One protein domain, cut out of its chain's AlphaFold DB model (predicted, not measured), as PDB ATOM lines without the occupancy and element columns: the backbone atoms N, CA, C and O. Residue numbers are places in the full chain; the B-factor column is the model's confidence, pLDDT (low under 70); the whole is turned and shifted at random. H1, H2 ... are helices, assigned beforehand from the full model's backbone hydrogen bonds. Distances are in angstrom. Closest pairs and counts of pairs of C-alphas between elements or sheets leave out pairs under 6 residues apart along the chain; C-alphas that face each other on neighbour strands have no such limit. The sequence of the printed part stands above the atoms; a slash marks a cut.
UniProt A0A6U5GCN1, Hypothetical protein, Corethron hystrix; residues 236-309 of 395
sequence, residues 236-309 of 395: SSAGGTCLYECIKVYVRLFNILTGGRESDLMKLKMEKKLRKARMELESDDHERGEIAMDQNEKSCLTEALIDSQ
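This is residues 236 to 309 of the 395 residues of the protein "Hypothetical protein" of Corethron hystrix (UniProt A0A6U5GCN1). Two long helices, H1 and H2, form an open V, and a shorter helix, H3, packs crosswise on H2 near the V's closed end. Residues 236 to 247 and 282 to 287 stick out. The 74 printed residues include three named helices, H1, H2, H3 in chain order, and no named strand: all helix. The whole is loose, with a radius of gyration of the C-alphas of 14.7 A and spans of 44 by 33 by 23 A.

H2, residues 262 to 282, has a kink of 32 degrees near residue 269. H1, residues 238 to 258, touches H2 with residues 248 to 255 alone, and the closest C-alphas, of Val 251 and Asp 264, are 7.1 A apart. They form a helical hairpin, a steep tilt of 39 degrees, opposite ways. H3, residues 295 to 307, touches residues 263 to 270 of H2 alone, about perpendicular at 79 degrees; the closest C-alphas, of Ser 263 and Cys 300, are 6.1 A apart. H1 and H3 are apart. Every O i to N i+4 pair is within hydrogen-bond range in H1 and H3; in H2, 16 of 17.

H1 begins at C-alpha 238 (-30.280, 12.985, 64.247) and is 30.3 A long; H2 is 30.2 A. H3, 18.1 A, ends at C-alpha 307 (-10.762, 6.900, 51.470).

The C-alphas farthest apart, of Thr 258 and Asp 284, are 44.8 A apart. The printed part has no cut. The link from H1 to H2 is tight, that from H2 to H3 long, with 12 residues. Residue 236 alone has pLDDT under 70.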
ATOM      1  N   SER A 236     -30.287   6.439  61.842       63.19
ATOM      2  CA  SER A 236     -31.410   6.884  62.680       63.19
ATOM      3  C   SER A 236     -31.043   8.004  63.664       63.19
ATOM      4  O   SER A 236     -31.925   8.717  64.140       63.19
ATOM      5  N   SER A 237     -29.750   8.217  63.943       80.00
ATOM      6  CA  SER A 237     -29.331   9.304  64.828       80.00
ATOM      7  C   SER A 237     -29.441  10.667  64.127       80.00
ATOM      8  O   SER A 237     -28.862  10.903  63.060       80.00
ATOM      9  N   ALA A 238     -30.156  11.612  64.748       83.69
ATOM     10  CA  ALA A 238     -30.280  12.985  64.247       83.69
ATOM     11  C   ALA A 238     -28.905  13.658  64.039       83.69
ATOM     12  O   ALA A 238     -28.710  14.411  63.083       83.69
ATOM     13  N   GLY A 239     -27.928  13.320  64.891       82.50
ATOM     14  CA  GLY A 239     -26.549  13.797  64.786       82.50
ATOM     15  C   GLY A 239     -25.838  13.330  63.513       82.50
ATOM     16  O   GLY A 239     -25.208  14.144  62.839       82.50
ATOM     17  N   GLY A 240     -25.990  12.057  63.131       80.00
ATOM     18  CA  GLY A 240     -25.380  11.519  61.910       80.00
ATOM     19  C   GLY A 240     -25.899  12.204  60.644       80.00
ATOM     20  O   GLY A 240     -25.118  12.531  59.752       80.00
ATOM     21  N   THR A 241     -27.201  12.501  60.595       83.69
ATOM     22  CA  THR A 241     -27.817  13.208  59.457       83.69
ATOM     23  C   THR A 241     -27.325  14.653  59.349       83.69
ATOM     24  O   THR A 241     -26.980  15.105  58.258       83.69
ATOM     25  N   CYS A 242     -27.235  15.368  60.476       86.88
ATOM     26  CA  CYS A 242     -26.704  16.732  60.508       86.88
ATOM     27  C   CYS A 242     -25.250  16.778  60.012       86.88
ATOM     28  O   CYS A 242     -24.923  17.549  59.109       86.88
ATOM     29  N   LEU A 243     -24.396  15.895  60.536       82.12
ATOM     30  CA  LEU A 243     -22.976  15.844  60.186       82.12
ATOM     31  C   LEU A 243     -22.755  15.459  58.715       82.12
ATOM     32  O   LEU A 243     -21.905  16.046  58.044       82.12
ATOM     33  N   TYR A 244     -23.562  14.534  58.187       84.50
ATOM     34  CA  TYR A 244     -23.560  14.178  56.769       84.50
ATOM     35  C   TYR A 244     -23.865  15.385  55.867       84.50
ATOM     36  O   TYR A 244     -23.119  15.662  54.925       84.50
ATOM     37  N   GLU A 245     -24.927  16.137  56.169       87.56
ATOM     38  CA  GLU A 245     -25.291  17.332  55.399       87.56
ATOM     39  C   GLU A 245     -24.235  18.440  55.530       87.56
ATOM     40  O   GLU A 245     -23.888  19.073  54.532       87.56
ATOM     41  N   CYS A 246     -23.633  18.618  56.710       87.88
ATOM     42  CA  CYS A 246     -22.506  19.534  56.893       87.88
ATOM     43  C   CYS A 246     -21.315  19.171  55.990       87.88
ATOM     44  O   CYS A 246     -20.787  20.044  55.299       87.88
ATOM     45  N   ILE A 247     -20.918  17.893  55.934       85.06
ATOM     46  CA  ILE A 247     -19.827  17.433  55.055       85.06
ATOM     47  C   ILE A 247     -20.199  17.640  53.582       85.06
ATOM     48  O   ILE A 247     -19.373  18.086  52.788       85.06
ATOM     49  N   LYS A 248     -21.448  17.378  53.201       86.69
ATOM     50  CA  LYS A 248     -21.936  17.577  51.829       86.69
ATOM     51  C   LYS A 248     -21.883  19.042  51.402       86.69
ATOM     52  O   LYS A 248     -21.465  19.339  50.279       86.69
ATOM     53  N   VAL A 249     -22.277  19.959  52.286       90.75
ATOM     54  CA  VAL A 249     -22.151  21.407  52.073       90.75
ATOM     55  C   VAL A 249     -20.679  21.801  51.971       90.75
ATOM     56  O   VAL A 249     -20.315  22.506  51.030       90.75
ATOM     57  N   TYR A 250     -19.825  21.288  52.859       86.62
ATOM     58  CA  TYR A 250     -18.382  21.526  52.825       86.62
ATOM     59  C   TYR A 250     -17.749  21.083  51.497       86.62
ATOM     60  O   TYR A 250     -17.076  21.881  50.848       86.62
ATOM     61  N   VAL A 251     -18.029  19.862  51.029       85.19
ATOM     62  CA  VAL A 251     -17.518  19.334  49.750       85.19
ATOM     63  C   VAL A 251     -17.977  20.189  48.564       85.19
ATOM     64  O   VAL A 251     -17.206  20.426  47.636       85.19
ATOM     65  N   ARG A 252     -19.218  20.693  48.574       88.62
ATOM     66  CA  ARG A 252     -19.714  21.591  47.516       88.62
ATOM     67  C   ARG A 252     -19.025  22.950  47.544       88.62
ATOM     68  O   ARG A 252     -18.597  23.420  46.495       88.62
ATOM     69  N   LEU A 253     -18.903  23.561  48.722       89.00
ATOM     70  CA  LEU A 253     -18.223  24.847  48.888       89.00
ATOM     71  C   LEU A 253     -16.755  24.752  48.465       89.00
ATOM     72  O   LEU A 253     -16.276  25.602  47.719       89.00
ATOM     73  N   PHE A 254     -16.064  23.687  48.869       83.56
ATOM     74  CA  PHE A 254     -14.670  23.457  48.503       83.56
ATOM     75  C   PHE A 254     -14.490  23.240  46.993       83.56
ATOM     76  O   PHE A 254     -13.565  23.787  46.392       83.56
ATOM     77  N   ASN A 255     -15.404  22.507  46.348       84.31
ATOM     78  CA  ASN A 255     -15.382  22.348  44.893       84.31
ATOM     79  C   ASN A 255     -15.539  23.683  44.149       84.31
ATOM     80  O   ASN A 255     -14.869  23.887  43.140       84.31
ATOM     81  N   ILE A 256     -16.365  24.599  44.667       89.25
ATOM     82  CA  ILE A 256     -16.564  25.934  44.083       89.25
ATOM     83  C   ILE A 256     -15.329  26.822  44.281       89.25
ATOM     84  O   ILE A 256     -14.916  27.506  43.350       89.25
ATOM     85  N   LEU A 257     -14.742  26.825  45.481       83.94
ATOM     86  CA  LEU A 257     -13.668  27.761  45.838       83.94
ATOM     87  C   LEU A 257     -12.301  27.381  45.260       83.94
ATOM     88  O   LEU A 257     -11.521  28.261  44.913       83.94
ATOM     89  N   THR A 258     -12.001  26.088  45.176       72.94
ATOM     90  CA  THR A 258     -10.637  25.596  44.903       72.94
ATOM     91  C   THR A 258     -10.508  24.819  43.596       72.94
ATOM     92  O   THR A 258      -9.461  24.231  43.350       72.94
ATOM     93  N   GLY A 259     -11.554  24.802  42.757       77.12
ATOM     94  CA  GLY A 259     -11.586  23.953  41.562       77.12
ATOM     95  C   GLY A 259     -11.433  22.483  41.947       77.12
ATOM     96  O   GLY A 259     -10.520  21.805  41.478       77.12
ATOM     97  N   GLY A 260     -12.251  22.035  42.904       75.00
ATOM     98  CA  GLY A 260     -12.092  20.721  43.524       75.00
ATOM     99  C   GLY A 260     -12.253  19.553  42.541       75.00
ATOM    100  O   GLY A 260     -12.585  19.722  41.367       75.00
ATOM    101  N   ARG A 261     -11.957  18.339  43.020       80.19
ATOM    102  CA  ARG A 261     -11.936  17.148  42.169       80.19
ATOM    103  C   ARG A 261     -13.346  16.787  41.714       80.19
ATOM    104  O   ARG A 261     -14.256  16.623  42.524       80.19
ATOM    105  N   GLU A 262     -13.498  16.546  40.413       86.81
ATOM    106  CA  GLU A 262     -14.756  16.056  39.839       86.81
ATOM    107  C   GLU A 262     -15.216  14.741  40.498       86.81
ATOM    108  O   GLU A 262     -16.419  14.525  40.676       86.81
ATOM    109  N   SER A 263     -14.268  13.912  40.962       86.06
ATOM    110  CA  SER A 263     -14.568  12.681  41.694       86.06
ATOM    111  C   SER A 263     -15.370  12.930  42.974       86.06
ATOM    112  O   SER A 263     -16.288  12.167  43.263       86.06
ATOM    113  N   ASP A 264     -15.155  14.035  43.692       85.88
ATOM    114  CA  ASP A 264     -15.897  14.333  44.924       85.88
ATOM    115  C   ASP A 264     -17.371  14.668  44.642       85.88
ATOM    116  O   ASP A 264     -18.279  14.231  45.359       85.88
ATOM    117  N   LEU A 265     -17.647  15.387  43.548       89.12
ATOM    118  CA  LEU A 265     -19.020  15.617  43.082       89.12
ATOM    119  C   LEU A 265     -19.664  14.321  42.578       89.12
ATOM    120  O   LEU A 265     -20.872  14.118  42.751       89.12
ATOM    121  N   MET A 266     -18.872  13.442  41.968       91.25
ATOM    122  CA  MET A 266     -19.324  12.139  41.497       91.25
ATOM    123  C   MET A 266     -19.699  11.213  42.659       91.25
ATOM    124  O   MET A 266     -20.769  10.605  42.597       91.25
ATOM    125  N   LYS A 267     -18.927  11.202  43.759       89.75
ATOM    126  CA  LYS A 267     -19.263  10.490  45.010       89.75
ATOM    127  C   LYS A 267     -20.653  10.903  45.518       89.75
ATOM    128  O   LYS A 267     -21.491  10.053  45.811       89.75
ATOM    129  N   LEU A 268     -20.968  12.203  45.518       89.50
ATOM    130  CA  LEU A 268     -22.290  12.703  45.934       89.50
ATOM    131  C   LEU A 268     -23.436  12.298  44.990       89.50
ATOM    132  O   LEU A 268     -24.572  12.120  45.435       89.50
ATOM    133  N   LYS A 269     -23.182  12.181  43.681       91.56
ATOM    134  CA  LYS A 269     -24.187  11.712  42.708       91.56
ATOM    135  C   LYS A 269     -24.397  10.199  42.798       91.56
ATOM    136  O   LYS A 269     -25.530   9.740  42.641       91.56
ATOM    137  N   MET A 270     -23.331   9.450  43.081       90.06
ATOM    138  CA  MET A 270     -23.374   8.000  43.256       90.06
ATOM    139  C   MET A 270     -24.289   7.581  44.402       90.06
ATOM    140  O   MET A 270     -25.001   6.601  44.239       90.06
ATOM    141  N   GLU A 271     -24.366   8.350  45.492       88.38
ATOM    142  CA  GLU A 271     -25.304   8.094  46.599       88.38
ATOM    143  C   GLU A 271     -26.739   7.853  46.091       88.38
ATOM    144  O   GLU A 271     -27.380   6.852  46.410       88.38
ATOM    145  N   LYS A 272     -27.242   8.756  45.237       89.38
ATOM    146  CA  LYS A 272     -28.605   8.669  44.693       89.38
ATOM    147  C   LYS A 272     -28.770   7.472  43.759       89.38
ATOM    148  O   LYS A 272     -29.830   6.848  43.769       89.38
ATOM    149  N   LYS A 273     -27.744   7.170  42.954       90.38
ATOM    150  CA  LYS A 273     -27.753   6.036  42.021       90.38
ATOM    151  C   LYS A 273     -27.720   4.701  42.760       90.38
ATOM    152  O   LYS A 273     -28.563   3.861  42.474       90.38
ATOM    153  N   LEU A 274     -26.825   4.541  43.735       89.50
ATOM    154  CA  LEU A 274     -26.722   3.344  44.573       89.50
ATOM    155  C   LEU A 274     -28.011   3.113  45.362       89.50
ATOM    156  O   LEU A 274     -28.500   1.989  45.410       89.50
ATOM    157  N   ARG A 275     -28.626   4.177  45.898       86.69
ATOM    158  CA  ARG A 275     -29.920   4.072  46.585       86.69
ATOM    159  C   ARG A 275     -31.035   3.590  45.656       86.69
ATOM    160  O   ARG A 275     -31.798   2.716  46.041       86.69
ATOM    161  N   LYS A 276     -31.132   4.156  44.447       90.06
ATOM    162  CA  LYS A 276     -32.136   3.738  43.458       90.06
ATOM    163  C   LYS A 276     -31.901   2.292  43.015       90.06
ATOM    164  O   LYS A 276     -32.830   1.503  43.046       90.06
ATOM    165  N   ALA A 277     -30.659   1.944  42.683       88.94
ATOM    166  CA  ALA A 277     -30.294   0.596  42.263       88.94
ATOM    167  C   ALA A 277     -30.574  -0.448  43.354       88.94
ATOM    168  O   ALA A 277     -31.034  -1.538  43.047       88.94
ATOM    169  N   ARG A 278     -30.359  -0.105  44.630       86.31
ATOM    170  CA  ARG A 278     -30.703  -0.977  45.756       86.31
ATOM    171  C   ARG A 278     -32.213  -1.165  45.918       86.31
ATOM    172  O   ARG A 278     -32.640  -2.293  46.093       86.31
ATOM    173  N   MET A 279     -33.005  -0.093  45.826       87.38
ATOM    174  CA  MET A 279     -34.475  -0.198  45.869       87.38
ATOM    175  C   MET A 279     -35.014  -1.078  44.733       87.38
ATOM    176  O   MET A 279     -35.945  -1.837  44.952       87.38
ATOM    177  N   GLU A 280     -34.408  -0.987  43.545       89.12
ATOM    178  CA  GLU A 280     -34.727  -1.846  42.395       89.12
ATOM    179  C   GLU A 280     -34.313  -3.314  42.619       89.12
ATOM    180  O   GLU A 280     -34.980  -4.205  42.117       89.12
ATOM    181  N   LEU A 281     -33.227  -3.576  43.357       88.44
ATOM    182  CA  LEU A 281     -32.760  -4.929  43.701       88.44
ATOM    183  C   LEU A 281     -33.571  -5.582  44.829       88.44
ATOM    184  O   LEU A 281     -33.681  -6.801  44.872       88.44
ATOM    185  N   GLU A 282     -34.091  -4.786  45.766       87.31
ATOM    186  CA  GLU A 282     -34.922  -5.266  46.880       87.31
ATOM    187  C   GLU A 282     -36.389  -5.483  46.467       87.31
ATOM    188  O   GLU A 282     -37.133  -6.136  47.194       87.31
ATOM    189  N   SER A 283     -36.833  -4.943  45.325       91.25
ATOM    190  CA  SER A 283     -38.186  -5.174  44.814       91.25
ATOM    191  C   SER A 283     -38.273  -6.484  44.028       91.25
ATOM    192  O   SER A 283     -37.637  -6.601  42.982       91.25
ATOM    193  N   ASP A 284     -39.140  -7.404  44.462       89.12
ATOM    194  CA  ASP A 284     -39.408  -8.691  43.783       89.12
ATOM    195  C   ASP A 284     -39.871  -8.540  42.316       89.12
ATOM    196  O   ASP A 284     -39.806  -9.481  41.532       89.12
ATOM    197  N   ASP A 285     -40.329  -7.344  41.937       88.75
ATOM    198  CA  ASP A 285     -40.937  -7.027  40.641       88.75
ATOM    199  C   ASP A 285     -39.923  -6.514  39.592       88.75
ATOM    200  O   ASP A 285     -40.300  -5.987  38.542       88.75
ATOM    201  N   HIS A 286     -38.617  -6.580  39.874       80.12
ATOM    202  CA  HIS A 286     -37.562  -6.110  38.968       80.12
ATOM    203  C   HIS A 286     -36.543  -7.212  38.646       80.12
ATOM    204  O   HIS A 286     -35.865  -7.738  39.517       80.12
ATOM    205  N   GLU A 287     -36.347  -7.491  37.352       85.12
ATOM    206  CA  GLU A 287     -35.413  -8.515  36.838       85.12
ATOM    207  C   GLU A 287     -33.918  -8.152  36.989       85.12
ATOM    208  O   GLU A 287     -33.033  -8.826  36.451       85.12
ATOM    209  N   ARG A 288     -33.587  -7.047  37.663       78.19
ATOM    210  CA  ARG A 288     -32.225  -6.511  37.662       78.19
ATOM    211  C   ARG A 288     -31.330  -7.282  38.634       78.19
ATOM    212  O   ARG A 288     -31.328  -7.005  39.822       78.19
ATOM    213  N   GLY A 289     -30.491  -8.177  38.107       82.75
ATOM    214  CA  GLY A 289     -29.534  -8.951  38.911       82.75
ATOM    215  C   GLY A 289     -28.238  -8.224  39.314       82.75
ATOM    216  O   GLY A 289     -27.562  -8.665  40.237       82.75
ATOM    217  N   GLU A 290     -27.864  -7.119  38.650       87.62
ATOM    218  CA  GLU A 290     -26.593  -6.419  38.914       87.62
ATOM    219  C   GLU A 290     -26.688  -4.889  38.742       87.62
ATOM    220  O   GLU A 290     -27.402  -4.348  37.882       87.62
ATOM    221  N   ILE A 291     -25.906  -4.162  39.549       87.31
ATOM    222  CA  ILE A 291     -25.720  -2.714  39.428       87.31
ATOM    223  C   ILE A 291     -24.692  -2.430  38.326       87.31
ATOM    224  O   ILE A 291     -23.488  -2.389  38.567       87.31
ATOM    225  N   ALA A 292     -25.174  -2.185  37.107       90.25
ATOM    226  CA  ALA A 292     -24.330  -1.707  36.015       90.25
ATOM    227  C   ALA A 292     -23.726  -0.328  36.362       90.25
ATOM    228  O   ALA A 292     -24.452   0.665  36.438       90.25
ATOM    229  N   MET A 293     -22.407  -0.287  36.572       93.00
ATOM    230  CA  MET A 293     -21.626   0.928  36.831       93.00
ATOM    231  C   MET A 293     -20.654   1.201  35.684       93.00
ATOM    232  O   MET A 293     -19.981   0.281  35.208       93.00
ATOM    233  N   ASP A 294     -20.543   2.468  35.284       95.19
ATOM    234  CA  ASP A 294     -19.514   2.916  34.338       95.19
ATOM    235  C   ASP A 294     -18.100   2.794  34.945       95.19
ATOM    236  O   ASP A 294     -17.924   2.773  36.166       95.19
ATOM    237  N   GLN A 295     -17.064   2.752  34.107       94.88
ATOM    238  CA  GLN A 295     -15.671   2.660  34.552       94.88
ATOM    239  C   GLN A 295     -15.265   3.830  35.464       94.88
ATOM    240  O   GLN A 295     -14.522   3.637  36.434       94.88
ATOM    241  N   ASN A 296     -15.793   5.031  35.209       93.88
ATOM    242  CA  ASN A 296     -15.562   6.193  36.069       93.88
ATOM    243  C   ASN A 296     -16.237   6.027  37.440       93.88
ATOM    244  O   ASN A 296     -15.657   6.384  38.464       93.88
ATOM    245  N   GLU A 297     -17.431   5.428  37.485       92.81
ATOM    246  CA  GLU A 297     -18.153   5.139  38.734       92.81
ATOM    247  C   GLU A 297     -17.447   4.062  39.552       92.81
ATOM    248  O   GLU A 297     -17.295   4.223  40.760       92.81
ATOM    249  N   LYS A 298     -16.932   3.013  38.902       92.94
ATOM    250  CA  LYS A 298     -16.112   1.983  39.558       92.94
ATOM    251  C   LYS A 298     -14.835   2.572  40.155       92.94
ATOM    252  O   LYS A 298     -14.485   2.258  41.292       92.94
ATOM    253  N   SER A 299     -14.165   3.457  39.415       93.00
ATOM    254  CA  SER A 299     -12.956   4.143  39.890       93.00
ATOM    255  C   SER A 299     -13.267   5.043  41.089       93.00
ATOM    256  O   SER A 299     -12.572   4.993  42.099       93.00
ATOM    257  N   CYS A 300     -14.369   5.791  41.017       91.06
ATOM    258  CA  CYS A 300     -14.860   6.644  42.096       91.06
ATOM    259  C   CYS A 300     -15.274   5.841  43.345       91.06
ATOM    260  O   CYS A 300     -14.958   6.233  44.468       91.06
ATOM    261  N   LEU A 301     -15.928   4.686  43.167       91.19
ATOM    262  CA  LEU A 301     -16.276   3.773  44.258       91.19
ATOM    263  C   LEU A 301     -15.027   3.192  44.923       91.19
ATOM    264  O   LEU A 301     -14.959   3.125  46.145       91.19
ATOM    265  N   THR A 302     -14.035   2.807  44.121       91.06
ATOM    266  CA  THR A 302     -12.751   2.304  44.621       91.06
ATOM    267  C   THR A 302     -12.019   3.388  45.413       91.06
ATOM    268  O   THR A 302     -11.533   3.117  46.507       91.06
ATOM    269  N   GLU A 303     -12.002   4.630  44.919       88.69
ATOM    270  CA  GLU A 303     -11.455   5.781  45.647       88.69
ATOM    271  C   GLU A 303     -12.207   6.009  46.966       88.69
ATOM    272  O   GLU A 303     -11.575   6.157  48.004       88.69
ATOM    273  N   ALA A 304     -13.543   5.962  46.964       88.38
ATOM    274  CA  ALA A 304     -14.348   6.086  48.180       88.38
ATOM    275  C   ALA A 304     -14.077   4.954  49.188       88.38
ATOM    276  O   ALA A 304     -14.054   5.202  50.391       88.38
ATOM    277  N   LEU A 305     -13.843   3.726  48.714       88.19
ATOM    278  CA  LEU A 305     -13.487   2.590  49.562       88.19
ATOM    279  C   LEU A 305     -12.098   2.777  50.187       88.19
ATOM    280  O   LEU A 305     -11.943   2.578  51.390       88.19
ATOM    281  N   ILE A 306     -11.107   3.208  49.404       86.12
ATOM    282  CA  ILE A 306      -9.760   3.524  49.905       86.12
ATOM    283  C   ILE A 306      -9.826   4.691  50.899       86.12
ATOM    284  O   ILE A 306      -9.237   4.623  51.973       86.12
ATOM    285  N   ASP A 307     -10.596   5.736  50.596       84.31
ATOM    286  CA  ASP A 307     -10.762   6.900  51.470       84.31
ATOM    287  C   ASP A 307     -11.543   6.587  52.760       84.31
ATOM    288  O   ASP A 307     -11.472   7.366  53.719       84.31
ATOM    289  N   SER A 308     -12.301   5.484  52.778       84.81
ATOM    290  CA  SER A 308     -13.006   4.985  53.965       84.81
ATOM    291  C   SER A 308     -12.088   4.281  54.963       84.81
ATOM    292  O   SER A 308     -12.484   4.071  56.109       84.81
ATOM    293  N   GLN A 309     -10.862   3.944  54.554       87.50
ATOM    294  CA  GLN A 309      -9.844   3.458  55.476       87.50
ATOM    295  C   GLN A 309      -9.470   4.564  56.469       87.50
ATOM    296  O   GLN A 309      -9.466   5.753  56.128       87.50
TER     297      GLN A 309